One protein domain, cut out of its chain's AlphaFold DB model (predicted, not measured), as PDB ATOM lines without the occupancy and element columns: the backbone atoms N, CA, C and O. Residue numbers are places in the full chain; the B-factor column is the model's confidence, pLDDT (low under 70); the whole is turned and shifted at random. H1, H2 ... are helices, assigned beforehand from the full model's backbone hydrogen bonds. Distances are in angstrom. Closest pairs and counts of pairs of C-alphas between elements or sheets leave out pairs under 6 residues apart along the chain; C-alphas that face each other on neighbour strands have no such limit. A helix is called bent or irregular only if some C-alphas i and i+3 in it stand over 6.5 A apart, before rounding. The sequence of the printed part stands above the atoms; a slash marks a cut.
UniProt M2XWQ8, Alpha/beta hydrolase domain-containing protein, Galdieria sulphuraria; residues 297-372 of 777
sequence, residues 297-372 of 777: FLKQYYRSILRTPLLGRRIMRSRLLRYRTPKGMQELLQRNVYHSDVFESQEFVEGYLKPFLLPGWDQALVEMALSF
ATOM      1  N   PHE A 297      94.048 126.328  79.449       41.41
ATOM      2  CA  PHE A 297      95.029 127.398  79.675       41.41
ATOM      3  C   PHE A 297      96.321 126.927  80.360       41.41
ATOM      4  O   PHE A 297      97.413 127.201  79.861       41.41
ATOM      5  N   LEU A 298      96.232 126.143  81.443       42.94
ATOM      6  CA  LEU A 298      97.422 125.621  82.135       42.94
ATOM      7  C   LEU A 298      98.217 124.656  81.241       42.94
ATOM      8  O   LEU A 298      99.433 124.556  81.370       42.94
ATOM      9  N   LYS A 299      97.546 123.974  80.301       52.75
ATOM     10  CA  LYS A 299      98.146 123.025  79.345       52.75
ATOM     11  C   LYS A 299      98.894 123.707  78.211       52.75
ATOM     12  O   LYS A 299      99.979 123.248  77.858       52.75
ATOM     13  N   GLN A 300      98.352 124.791  77.654       49.03
ATOM     14  CA  GLN A 300      99.082 125.612  76.689       49.03
ATOM     15  C   GLN A 300     100.282 126.275  77.365       49.03
ATOM     16  O   GLN A 300     101.356 126.294  76.783       49.03
ATOM     17  N   TYR A 301     100.148 126.692  78.626       48.19
ATOM     18  CA  TYR A 301     101.254 127.222  79.420       48.19
ATOM     19  C   TYR A 301     102.326 126.163  79.737       48.19
ATOM     20  O   TYR A 301     103.499 126.391  79.459       48.19
ATOM     21  N   TYR A 302     101.951 124.960  80.198       50.78
ATOM     22  CA  TYR A 302     102.883 123.841  80.409       50.78
ATOM     23  C   TYR A 302     103.551 123.393  79.111       50.78
ATOM     24  O   TYR A 302     104.751 123.147  79.109       50.78
ATOM     25  N   ARG A 303     102.817 123.312  77.991       54.31
ATOM     26  CA  ARG A 303     103.402 123.026  76.674       54.31
ATOM     27  C   ARG A 303     104.303 124.150  76.200       54.31
ATOM     28  O   ARG A 303     105.352 123.843  75.664       54.31
ATOM     29  N   SER A 304     103.948 125.414  76.400       56.19
ATOM     30  CA  SER A 304     104.797 126.557  76.054       56.19
ATOM     31  C   SER A 304     106.069 126.568  76.897       56.19
ATOM     32  O   SER A 304     107.147 126.743  76.342       56.19
ATOM     33  N   ILE A 305     105.981 126.250  78.194       58.34
ATOM     34  CA  ILE A 305     107.138 126.036  79.070       58.34
ATOM     35  C   ILE A 305     107.955 124.837  78.590       58.34
ATOM     36  O   ILE A 305     109.158 124.976  78.429       58.34
ATOM     37  N   LEU A 306     107.346 123.685  78.297       53.34
ATOM     38  CA  LEU A 306     108.030 122.484  77.786       53.34
ATOM     39  C   LEU A 306     108.646 122.692  76.389       53.34
ATOM     40  O   LEU A 306     109.691 122.116  76.087       53.34
ATOM     41  N   ARG A 307     108.032 123.552  75.569       54.56
ATOM     42  CA  ARG A 307     108.508 124.012  74.259       54.56
ATOM     43  C   ARG A 307     109.540 125.131  74.371       54.56
ATOM     44  O   ARG A 307     110.208 125.384  73.370       54.56
ATOM     45  N   THR A 308     109.740 125.754  75.545       60.59
ATOM     46  CA  THR A 308     110.914 126.620  75.729       60.59
ATOM     47  C   THR A 308     112.159 125.760  75.484       60.59
ATOM     48  O   THR A 308     112.334 124.735  76.156       60.59
ATOM     49  N   PRO A 309     113.026 126.119  74.516       58.91
ATOM     50  CA  PRO A 309     114.041 125.203  73.990       58.91
ATOM     51  C   PRO A 309     115.065 124.705  75.013       58.91
ATOM     52  O   PRO A 309     115.816 123.779  74.729       58.91
ATOM     53  N   LEU A 310     115.133 125.311  76.198       63.28
ATOM     54  CA  LEU A 310     116.151 124.994  77.194       63.28
ATOM     55  C   LEU A 310     115.554 124.644  78.558       63.28
ATOM     56  O   LEU A 310     115.948 123.635  79.138       63.28
ATOM     57  N   LEU A 311     114.604 125.428  79.079       67.75
ATOM     58  CA  LEU A 311     114.106 125.242  80.446       67.75
ATOM     59  C   LEU A 311     113.107 124.083  80.550       67.75
ATOM     60  O   LEU A 311     113.285 123.189  81.376       67.75
ATOM     61  N   GLY A 312     112.117 124.036  79.662       66.75
ATOM     62  CA  GLY A 312     111.128 122.961  79.599       66.75
ATOM     63  C   GLY A 312     111.730 121.580  79.387       66.75
ATOM     64  O   GLY A 312     111.459 120.637  80.132       66.75
ATOM     65  N   ARG A 313     112.633 121.491  78.407       72.00
ATOM     66  CA  ARG A 313     113.400 120.276  78.119       72.00
ATOM     67  C   ARG A 313     114.254 119.847  79.314       72.00
ATOM     68  O   ARG A 313     114.307 118.658  79.610       72.00
ATOM     69  N   ARG A 314     114.874 120.789  80.040       73.56
ATOM     70  CA  ARG A 314     115.643 120.500  81.267       73.56
ATOM     71  C   ARG A 314     114.774 119.960  82.399       73.56
ATOM     72  O   ARG A 314     115.177 118.989  83.030       73.56
ATOM     73  N   ILE A 315     113.601 120.547  82.633       74.25
ATOM     74  CA  ILE A 315     112.661 120.102  83.676       74.25
ATOM     75  C   ILE A 315     112.115 118.706  83.359       74.25
ATOM     76  O   ILE A 315     112.048 117.844  84.232       74.25
ATOM     77  N   MET A 316     111.733 118.451  82.107       70.94
ATOM     78  CA  MET A 316     111.243 117.130  81.714       70.94
ATOM     79  C   MET A 316     112.345 116.077  81.826       70.94
ATOM     80  O   MET A 316     112.139 115.018  82.413       70.94
ATOM     81  N   ARG A 317     113.544 116.406  81.339       78.06
ATOM     82  CA  ARG A 317     114.718 115.545  81.445       78.06
ATOM     83  C   ARG A 317     115.038 115.204  82.900       78.06
ATOM     84  O   ARG A 317     115.228 114.032  83.202       78.06
ATOM     85  N   SER A 318     115.045 116.181  83.812       74.31
ATOM     86  CA  SER A 318     115.336 115.926  85.230       74.31
ATOM     87  C   SER A 318     114.301 115.014  85.893       74.31
ATOM     88  O   SER A 318     114.679 114.138  86.666       74.31
ATOM     89  N   ARG A 319     113.014 115.146  85.539       76.56
ATOM     90  CA  ARG A 319     111.956 114.233  86.005       76.56
ATOM     91  C   ARG A 319     112.141 112.810  85.490       76.56
ATOM     92  O   ARG A 319     111.898 111.872  86.241       76.56
ATOM     93  N   LEU A 320     112.573 112.649  84.239       79.44
ATOM     94  CA  LEU A 320     112.825 111.334  83.652       79.44
ATOM     95  C   LEU A 320     113.998 110.625  84.349       79.44
ATOM     96  O   LEU A 320     113.910 109.426  84.590       79.44
ATOM     97  N   LEU A 321     115.057 111.343  84.754       78.94
ATOM     98  CA  LEU A 321     116.267 110.747  85.352       78.94
ATOM     99  C   LEU A 321     116.005 109.811  86.546       78.94
ATOM    100  O   LEU A 321     116.801 108.898  86.757       78.94
ATOM    101  N   ARG A 322     114.895 109.974  87.282       82.31
ATOM    102  CA  ARG A 322     114.518 109.060  88.378       82.31
ATOM    103  C   ARG A 322     114.368 107.605  87.918       82.31
ATOM    104  O   ARG A 322     114.736 106.693  88.653       82.31
ATOM    105  N   TYR A 323     113.924 107.390  86.677       81.12
ATOM    106  CA  TYR A 323     113.725 106.067  86.077       81.12
ATOM    107  C   TYR A 323     115.034 105.371  85.668       81.12
ATOM    108  O   TYR A 323     115.004 104.231  85.228       81.12
ATOM    109  N   ARG A 324     116.200 106.020  85.838       79.38
ATOM    110  CA  ARG A 324     117.524 105.381  85.678       79.38
ATOM    111  C   ARG A 324     117.978 104.614  86.917       79.38
ATOM    112  O   ARG A 324     119.104 104.127  86.956       79.38
ATOM    113  N   THR A 325     117.139 104.554  87.944       80.56
ATOM    114  CA  THR A 325     117.413 103.811  89.171       80.56
ATOM    115  C   THR A 325     116.487 102.599  89.239       80.56
ATOM    116  O   THR A 325     115.345 102.713  88.790       80.56
ATOM    117  N   PRO A 326     116.925 101.463  89.817       80.50
ATOM    118  CA  PRO A 326     116.051 100.309  90.033       80.50
ATOM    119  C   PRO A 326     114.761 100.688  90.761       80.50
ATOM    120  O   PRO A 326     113.684 100.372  90.278       80.50
ATOM    121  N   LYS A 327     114.864 101.482  91.836       84.44
ATOM    122  CA  LYS A 327     113.708 101.975  92.592       84.44
ATOM    123  C   LYS A 327     112.741 102.783  91.724       84.44
ATOM    124  O   LYS A 327     111.551 102.509  91.711       84.44
ATOM    125  N   GLY A 328     113.244 103.759  90.968       86.50
ATOM    126  CA  GLY A 328     112.383 104.570  90.109       86.50
ATOM    127  C   GLY A 328     111.748 103.769  88.970       86.50
ATOM    128  O   GLY A 328     110.615 104.056  88.594       86.50
ATOM    129  N   MET A 329     112.452 102.774  88.421       85.12
ATOM    130  CA  MET A 329     111.889 101.867  87.416       85.12
ATOM    131  C   MET A 329     110.819 100.953  88.026       85.12
ATOM    132  O   MET A 329     109.741 100.821  87.460       85.12
ATOM    133  N   GLN A 330     111.069 100.396  89.207       85.56
ATOM    134  CA  GLN A 330     110.091  99.608  89.952       85.56
ATOM    135  C   GLN A 330     108.822 100.423  90.239       85.56
ATOM    136  O   GLN A 330     107.729  99.969  89.924       85.56
ATOM    137  N   GLU A 331     108.957 101.666  90.713       85.62
ATOM    138  CA  GLU A 331     107.826 102.581  90.923       85.62
ATOM    139  C   GLU A 331     107.051 102.882  89.627       85.62
ATOM    140  O   GLU A 331     105.841 103.105  89.671       85.62
ATOM    141  N   LEU A 332     107.726 102.941  88.473       84.25
ATOM    142  CA  LEU A 332     107.069 103.132  87.176       84.25
ATOM    143  C   LEU A 332     106.247 101.899  86.788       84.25
ATOM    144  O   LEU A 332     105.119 102.050  86.330       84.25
ATOM    145  N   LEU A 333     106.816 100.706  86.959       84.69
ATOM    146  CA  LEU A 333     106.193  99.435  86.595       84.69
ATOM    147  C   LEU A 333     105.009  99.113  87.516       84.69
ATOM    148  O   LEU A 333     103.925  98.827  87.022       84.69
ATOM    149  N   GLN A 334     105.181  99.282  88.832       84.88
ATOM    150  CA  GLN A 334     104.150  99.036  89.849       84.88
ATOM    151  C   GLN A 334     102.886  99.891  89.672       84.88
ATOM    152  O   GLN A 334     101.815  99.501  90.115       84.88
ATOM    153  N   ARG A 335     102.977 101.054  89.015       82.38
ATOM    154  CA  ARG A 335     101.807 101.910  88.739       82.38
ATOM    155  C   ARG A 335     100.919 101.404  87.607       82.38
ATOM    156  O   ARG A 335      99.802 101.888  87.471       82.38
ATOM    157  N   ASN A 336     101.436 100.511  86.770       83.12
ATOM    158  CA  ASN A 336     100.763 100.047  85.559       83.12
ATOM    159  C   ASN A 336     100.216  98.623  85.713       83.12
ATOM    160  O   ASN A 336      99.810  98.022  84.730       83.12
ATOM    161  N   VAL A 337     100.250  98.057  86.912       84.50
ATOM    162  CA  VAL A 337      99.938  96.648  87.175       84.50
ATOM    163  C   VAL A 337      98.950  96.582  88.329       84.50
ATOM    164  O   VAL A 337      98.864  97.537  89.100       84.50
ATOM    165  N   TYR A 338      98.198  95.491  88.439       80.62
ATOM    166  CA  TYR A 338      97.245  95.323  89.531       80.62
ATOM    167  C   TYR A 338      97.983  94.926  90.813       80.62
ATOM    168  O   TYR A 338      98.233  95.785  91.647       80.62
ATOM    169  N   HIS A 339      98.419  93.667  90.934       69.25
ATOM    170  CA  HIS A 339      99.302  93.174  91.999       69.25
ATOM    171  C   HIS A 339      99.944  91.858  91.541       69.25
ATOM    172  O   HIS A 339      99.245  90.867  91.339       69.25
ATOM    173  N   SER A 340     101.265  91.833  91.353       65.88
ATOM    174  CA  SER A 340     101.984  90.592  91.044       65.88
ATOM    175  C   SER A 340     103.408  90.625  91.582       65.88
ATOM    176  O   SER A 340     104.158  91.577  91.345       65.88
ATOM    177  N   ASP A 341     103.795  89.539  92.243       68.38
ATOM    178  CA  ASP A 341     105.137  89.323  92.793       68.38
ATOM    179  C   ASP A 341     106.215  89.330  91.693       68.38
ATOM    180  O   ASP A 341     107.393  89.590  91.945       68.38
ATOM    181  N   VAL A 342     105.812  89.127  90.430       65.25
ATOM    182  CA  VAL A 342     106.687  89.206  89.249       65.25
ATOM    183  C   VAL A 342     107.412  90.560  89.176       65.25
ATOM    184  O   VAL A 342     108.577  90.612  88.766       65.25
ATOM    185  N   PHE A 343     106.777  91.645  89.636       68.31
ATOM    186  CA  PHE A 343     107.326  93.009  89.605       68.31
ATOM    187  C   PHE A 343     108.305  93.318  90.742       68.31
ATOM    188  O   PHE A 343     108.969  94.360  90.714       68.31
ATOM    189  N   GLU A 344     108.421  92.428  91.725       66.12
ATOM    190  CA  GLU A 344     109.442  92.502  92.772       66.12
ATOM    191  C   GLU A 344     110.751  91.827  92.345       66.12
ATOM    192  O   GLU A 344     111.804  92.063  92.942       66.12
ATOM    193  N   SER A 345     110.719  91.030  91.271       72.94
ATOM    194  CA  SER A 345     111.911  90.354  90.779       72.94
ATOM    195  C   SER A 345     112.922  91.344  90.188       72.94
ATOM    196  O   SER A 345     112.620  92.197  89.345       72.94
ATOM    197  N   GLN A 346     114.180  91.205  90.612       71.19
ATOM    198  CA  GLN A 346     115.275  92.044  90.128       71.19
ATOM    199  C   GLN A 346     115.470  91.906  88.612       71.19
ATOM    200  O   GLN A 346     115.764  92.888  87.935       71.19
ATOM    201  N   GLU A 347     115.277  90.704  88.070       73.62
ATOM    202  CA  GLU A 347     115.393  90.436  86.638       73.62
ATOM    203  C   GLU A 347     114.370  91.223  85.812       73.62
ATOM    204  O   GLU A 347     114.741  91.840  84.810       73.62
ATOM    205  N   PHE A 348     113.113  91.258  86.261       77.69
ATOM    206  CA  PHE A 348     112.054  92.018  85.608       77.69
ATOM    207  C   PHE A 348     112.402  93.507  85.559       77.69
ATOM    208  O   PHE A 348     112.461  94.109  84.485       77.69
ATOM    209  N   VAL A 349     112.711  94.097  86.719       81.06
ATOM    210  CA  VAL A 349     113.066  95.520  86.821       81.06
ATOM    211  C   VAL A 349     114.293  95.834  85.966       81.06
ATOM    212  O   VAL A 349     114.331  96.852  85.271       81.06
ATOM    213  N   GLU A 350     115.296  94.958  85.966       77.69
ATOM    214  CA  GLU A 350     116.500  95.116  85.158       77.69
ATOM    215  C   GLU A 350     116.238  95.069  83.647       77.69
ATOM    216  O   GLU A 350     116.866  95.837  82.911       77.69
ATOM    217  N   GLY A 351     115.337  94.201  83.176       74.50
ATOM    218  CA  GLY A 351     114.974  94.095  81.759       74.50
ATOM    219  C   GLY A 351     114.422  95.407  81.191       74.50
ATOM    220  O   GLY A 351     114.807  95.832  80.100       74.50
ATOM    221  N   TYR A 352     113.613  96.118  81.978       82.44
ATOM    222  CA  TYR A 352     113.087  97.437  81.614       82.44
ATOM    223  C   TYR A 352     114.057  98.589  81.904       82.44
ATOM    224  O   TYR A 352     114.117  99.552  81.139       82.44
ATOM    225  N   LEU A 353     114.853  98.503  82.974       79.38
ATOM    226  CA  LEU A 353     115.791  99.555  83.382       79.38
ATOM    227  C   LEU A 353     116.938  99.750  82.387       79.38
ATOM    228  O   LEU A 353     117.359 100.878  82.127       79.38
ATOM    229  N   LYS A 354     117.501  98.668  81.851       74.44
ATOM    230  CA  LYS A 354     118.769  98.727  81.105       74.44
ATOM    231  C   LYS A 354     118.729  99.628  79.861       74.44
ATOM    232  O   LYS A 354     119.666 100.417  79.700       74.44
ATOM    233  N   PRO A 355     117.659  99.642  79.045       75.62
ATOM    234  CA  PRO A 355     117.472 100.643  77.991       75.62
ATOM    235  C   PRO A 355     117.578 102.107  78.454       75.62
ATOM    236  O   PRO A 355     118.086 102.951  77.716       75.62
ATOM    237  N   PHE A 356     117.161 102.417  79.686       76.81
ATOM    238  CA  PHE A 356     117.209 103.763  80.279       76.81
ATOM    239  C   PHE A 356     118.616 104.134  80.780       76.81
ATOM    240  O   PHE A 356     118.884 105.270  81.177       76.81
ATOM    241  N   LEU A 357     119.564 103.195  80.763       72.75
ATOM    242  CA  LEU A 357     120.964 103.475  81.072       72.75
ATOM    243  C   LEU A 357     121.749 103.923  79.829       72.75
ATOM    244  O   LEU A 357     122.817 104.521  79.983       72.75
ATOM    245  N   LEU A 358     121.215 103.698  78.622       66.00
ATOM    246  CA  LEU A 358     121.889 103.997  77.357       66.00
ATOM    247  C   LEU A 358     121.967 105.506  77.067       66.00
ATOM    248  O   LEU A 358     120.999 106.227  77.293       66.00
ATOM    249  N   PRO A 359     123.082 106.025  76.515       64.25
ATOM    250  CA  PRO A 359     123.214 107.457  76.241       64.25
ATOM    251  C   PRO A 359     122.142 107.975  75.272       64.25
ATOM    252  O   PRO A 359     121.931 107.382  74.214       64.25
ATOM    253  N   GLY A 360     121.532 109.116  75.609       73.19
ATOM    254  CA  GLY A 360     120.552 109.814  74.770       73.19
ATOM    255  C   GLY A 360     119.095 109.387  74.966       73.19
ATOM    256  O   GLY A 360     118.220 109.994  74.355       73.19
ATOM    257  N   TRP A 361     118.810 108.393  75.817       81.06
ATOM    258  CA  TRP A 361     117.446 107.915  76.092       81.06
ATOM    259  C   TRP A 361     116.505 109.034  76.577       81.06
ATOM    260  O   TRP A 361     115.379 109.162  76.113       81.06
ATOM    261  N   ASP A 362     116.997 109.880  77.479       77.94
ATOM    262  CA  ASP A 362     116.260 110.952  78.137       77.94
ATOM    263  C   ASP A 362     115.909 112.062  77.147       77.94
ATOM    264  O   ASP A 362     114.772 112.524  77.095       77.94
ATOM    265  N   GLN A 363     116.875 112.459  76.321       81.19
ATOM    266  CA  GLN A 363     116.656 113.414  75.242       81.19
ATOM    267  C   GLN A 363     115.689 112.864  74.191       81.19
ATOM    268  O   GLN A 363     114.815 113.596  73.734       81.19
ATOM    269  N   ALA A 364     115.822 111.592  73.826       84.00
ATOM    270  CA  ALA A 364     114.981 110.964  72.821       84.00
ATOM    271  C   ALA A 364     113.517 110.838  73.289       84.00
ATOM    272  O   ALA A 364     112.609 111.161  72.529       84.00
ATOM    273  N   LEU A 365     113.274 110.502  74.564       84.06
ATOM    274  CA  LEU A 365     111.927 110.544  75.149       84.06
ATOM    275  C   LEU A 365     111.347 111.961  75.217       84.06
ATOM    276  O   LEU A 365     110.143 112.132  75.046       84.06
ATOM    277  N   VAL A 366     112.177 112.984  75.448       82.44
ATOM    278  CA  VAL A 366     111.728 114.382  75.368       82.44
ATOM    279  C   VAL A 366     111.323 114.742  73.937       82.44
ATOM    280  O   VAL A 366     110.273 115.347  73.752       82.44
ATOM    281  N   GLU A 367     112.107 114.371  72.918       84.25
ATOM    282  CA  GLU A 367     111.726 114.619  71.517       84.25
ATOM    283  C   GLU A 367     110.438 113.882  71.137       84.25
ATOM    284  O   GLU A 367     109.567 114.486  70.515       84.25
ATOM    285  N   MET A 368     110.285 112.628  71.571       84.62
ATOM    286  CA  MET A 368     109.056 111.861  71.376       84.62
ATOM    287  C   MET A 368     107.852 112.540  72.041       84.62
ATOM    288  O   MET A 368     106.820 112.744  71.411       84.62
ATOM    289  N   ALA A 369     107.979 112.945  73.308       81.06
ATOM    290  CA  ALA A 369     106.925 113.655  74.031       81.06
ATOM    291  C   ALA A 369     106.500 114.956  73.335       81.06
ATOM    292  O   ALA A 369     105.333 115.338  73.377       81.06
ATOM    293  N   LEU A 370     107.447 115.637  72.686       78.75
ATOM    294  CA  LEU A 370     107.184 116.848  71.918       78.75
ATOM    295  C   LEU A 370     106.543 116.571  70.551       78.75
ATOM    296  O   LEU A 370     105.916 117.484  70.014       78.75
ATOM    297  N   SER A 371     106.686 115.359  70.005       78.88
ATOM    298  CA  SER A 371     106.046 114.928  68.757       78.88
ATOM    299  C   SER A 371     104.717 114.207  68.943       78.88
ATOM    300  O   SER A 371     104.097 113.847  67.950       78.88
ATOM    301  N   PHE A 372     104.274 113.988  70.184       77.12
ATOM    302  CA  PHE A 372     102.940 113.464  70.450       77.12
ATOM    303  C   PHE A 372     101.870 114.463  70.018       77.12
ATOM    304  O   PHE A 372     101.836 115.609  70.487       77.12
TER     305      PHE A 372
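AT A GLANCE: This is residues 297 to 372 of the 777 residues of the protein "Alpha/beta hydrolase domain-containing protein" of Galdieria sulphuraria (UniProt M2XWQ8). A loose frame of helices is built round the long helix H2, with H1 and H3 turning off its two ends like the arms of a U. H5 meets the last residues of H2 and reaches on past them, H6 folds back across H2, and residues 335 to 342 stick out beyond H3. The printed part has 76 residues with six named helices, H1 to H6 in order, and no named strand: all helix. It is loose, with a radius of gyration of the C-alphas of 14.7 A and spans of 41 by 29 by 18 A.

IN THESE COORDINATES: H1, residues 297 to 307, begins at C-alpha (95.029, 127.398, 79.675) and is 14.9 A long. H2, residues 311 to 324, is 20.8 A. H3 is residues 326 to 334, 12.0 A, and H4 residues 341 to 344, 5.4 A. H5, residues 346 to 357, 15.7 A, is only just irregular: C-alphas 352 and 355 are 6.53 A apart. H6, residues 361 to 371, 15.3 A, ends at C-alpha (106.046, 114.928, 68.757).

HOW THE PARTS SIT: The hub H2 touches H1 only at the corner, closest C-alphas Leu 306 and Gly 312, 3.6 A, about perpendicular at 82 degrees. It touches H3 only at the corner, Tyr 323 and Met 329, 4.8 A, at 87 degrees. H2 touches H6, Arg 317 and Asp 362, 5.9 A, at a steep tilt of 51 degrees, opposite ways. Residues 323 to 324 of H2 touch H5, Arg 324 and Phe 356, 5.6 A, at a shallow tilt of 29 degrees. H3 touches H5, Gln 330 and Val 349, 5.9 A, and H4, Gln 334 and Phe 343, 6.8 A. Every O i to N i+4 pair is within hydrogen-bond range in H1, H3 and H6, against 7 of 10 in H2 and 6 of 8 in H5; H4 is too short for one.

THE WHOLE: The farthest C-alphas, Phe 297 and Glu 347, are 42.8 A apart. The printed part has no cut and no long link. Its mean pLDDT is 73.0, with residues 297 to 312, 339 to 344 and 358 to 359 under 70.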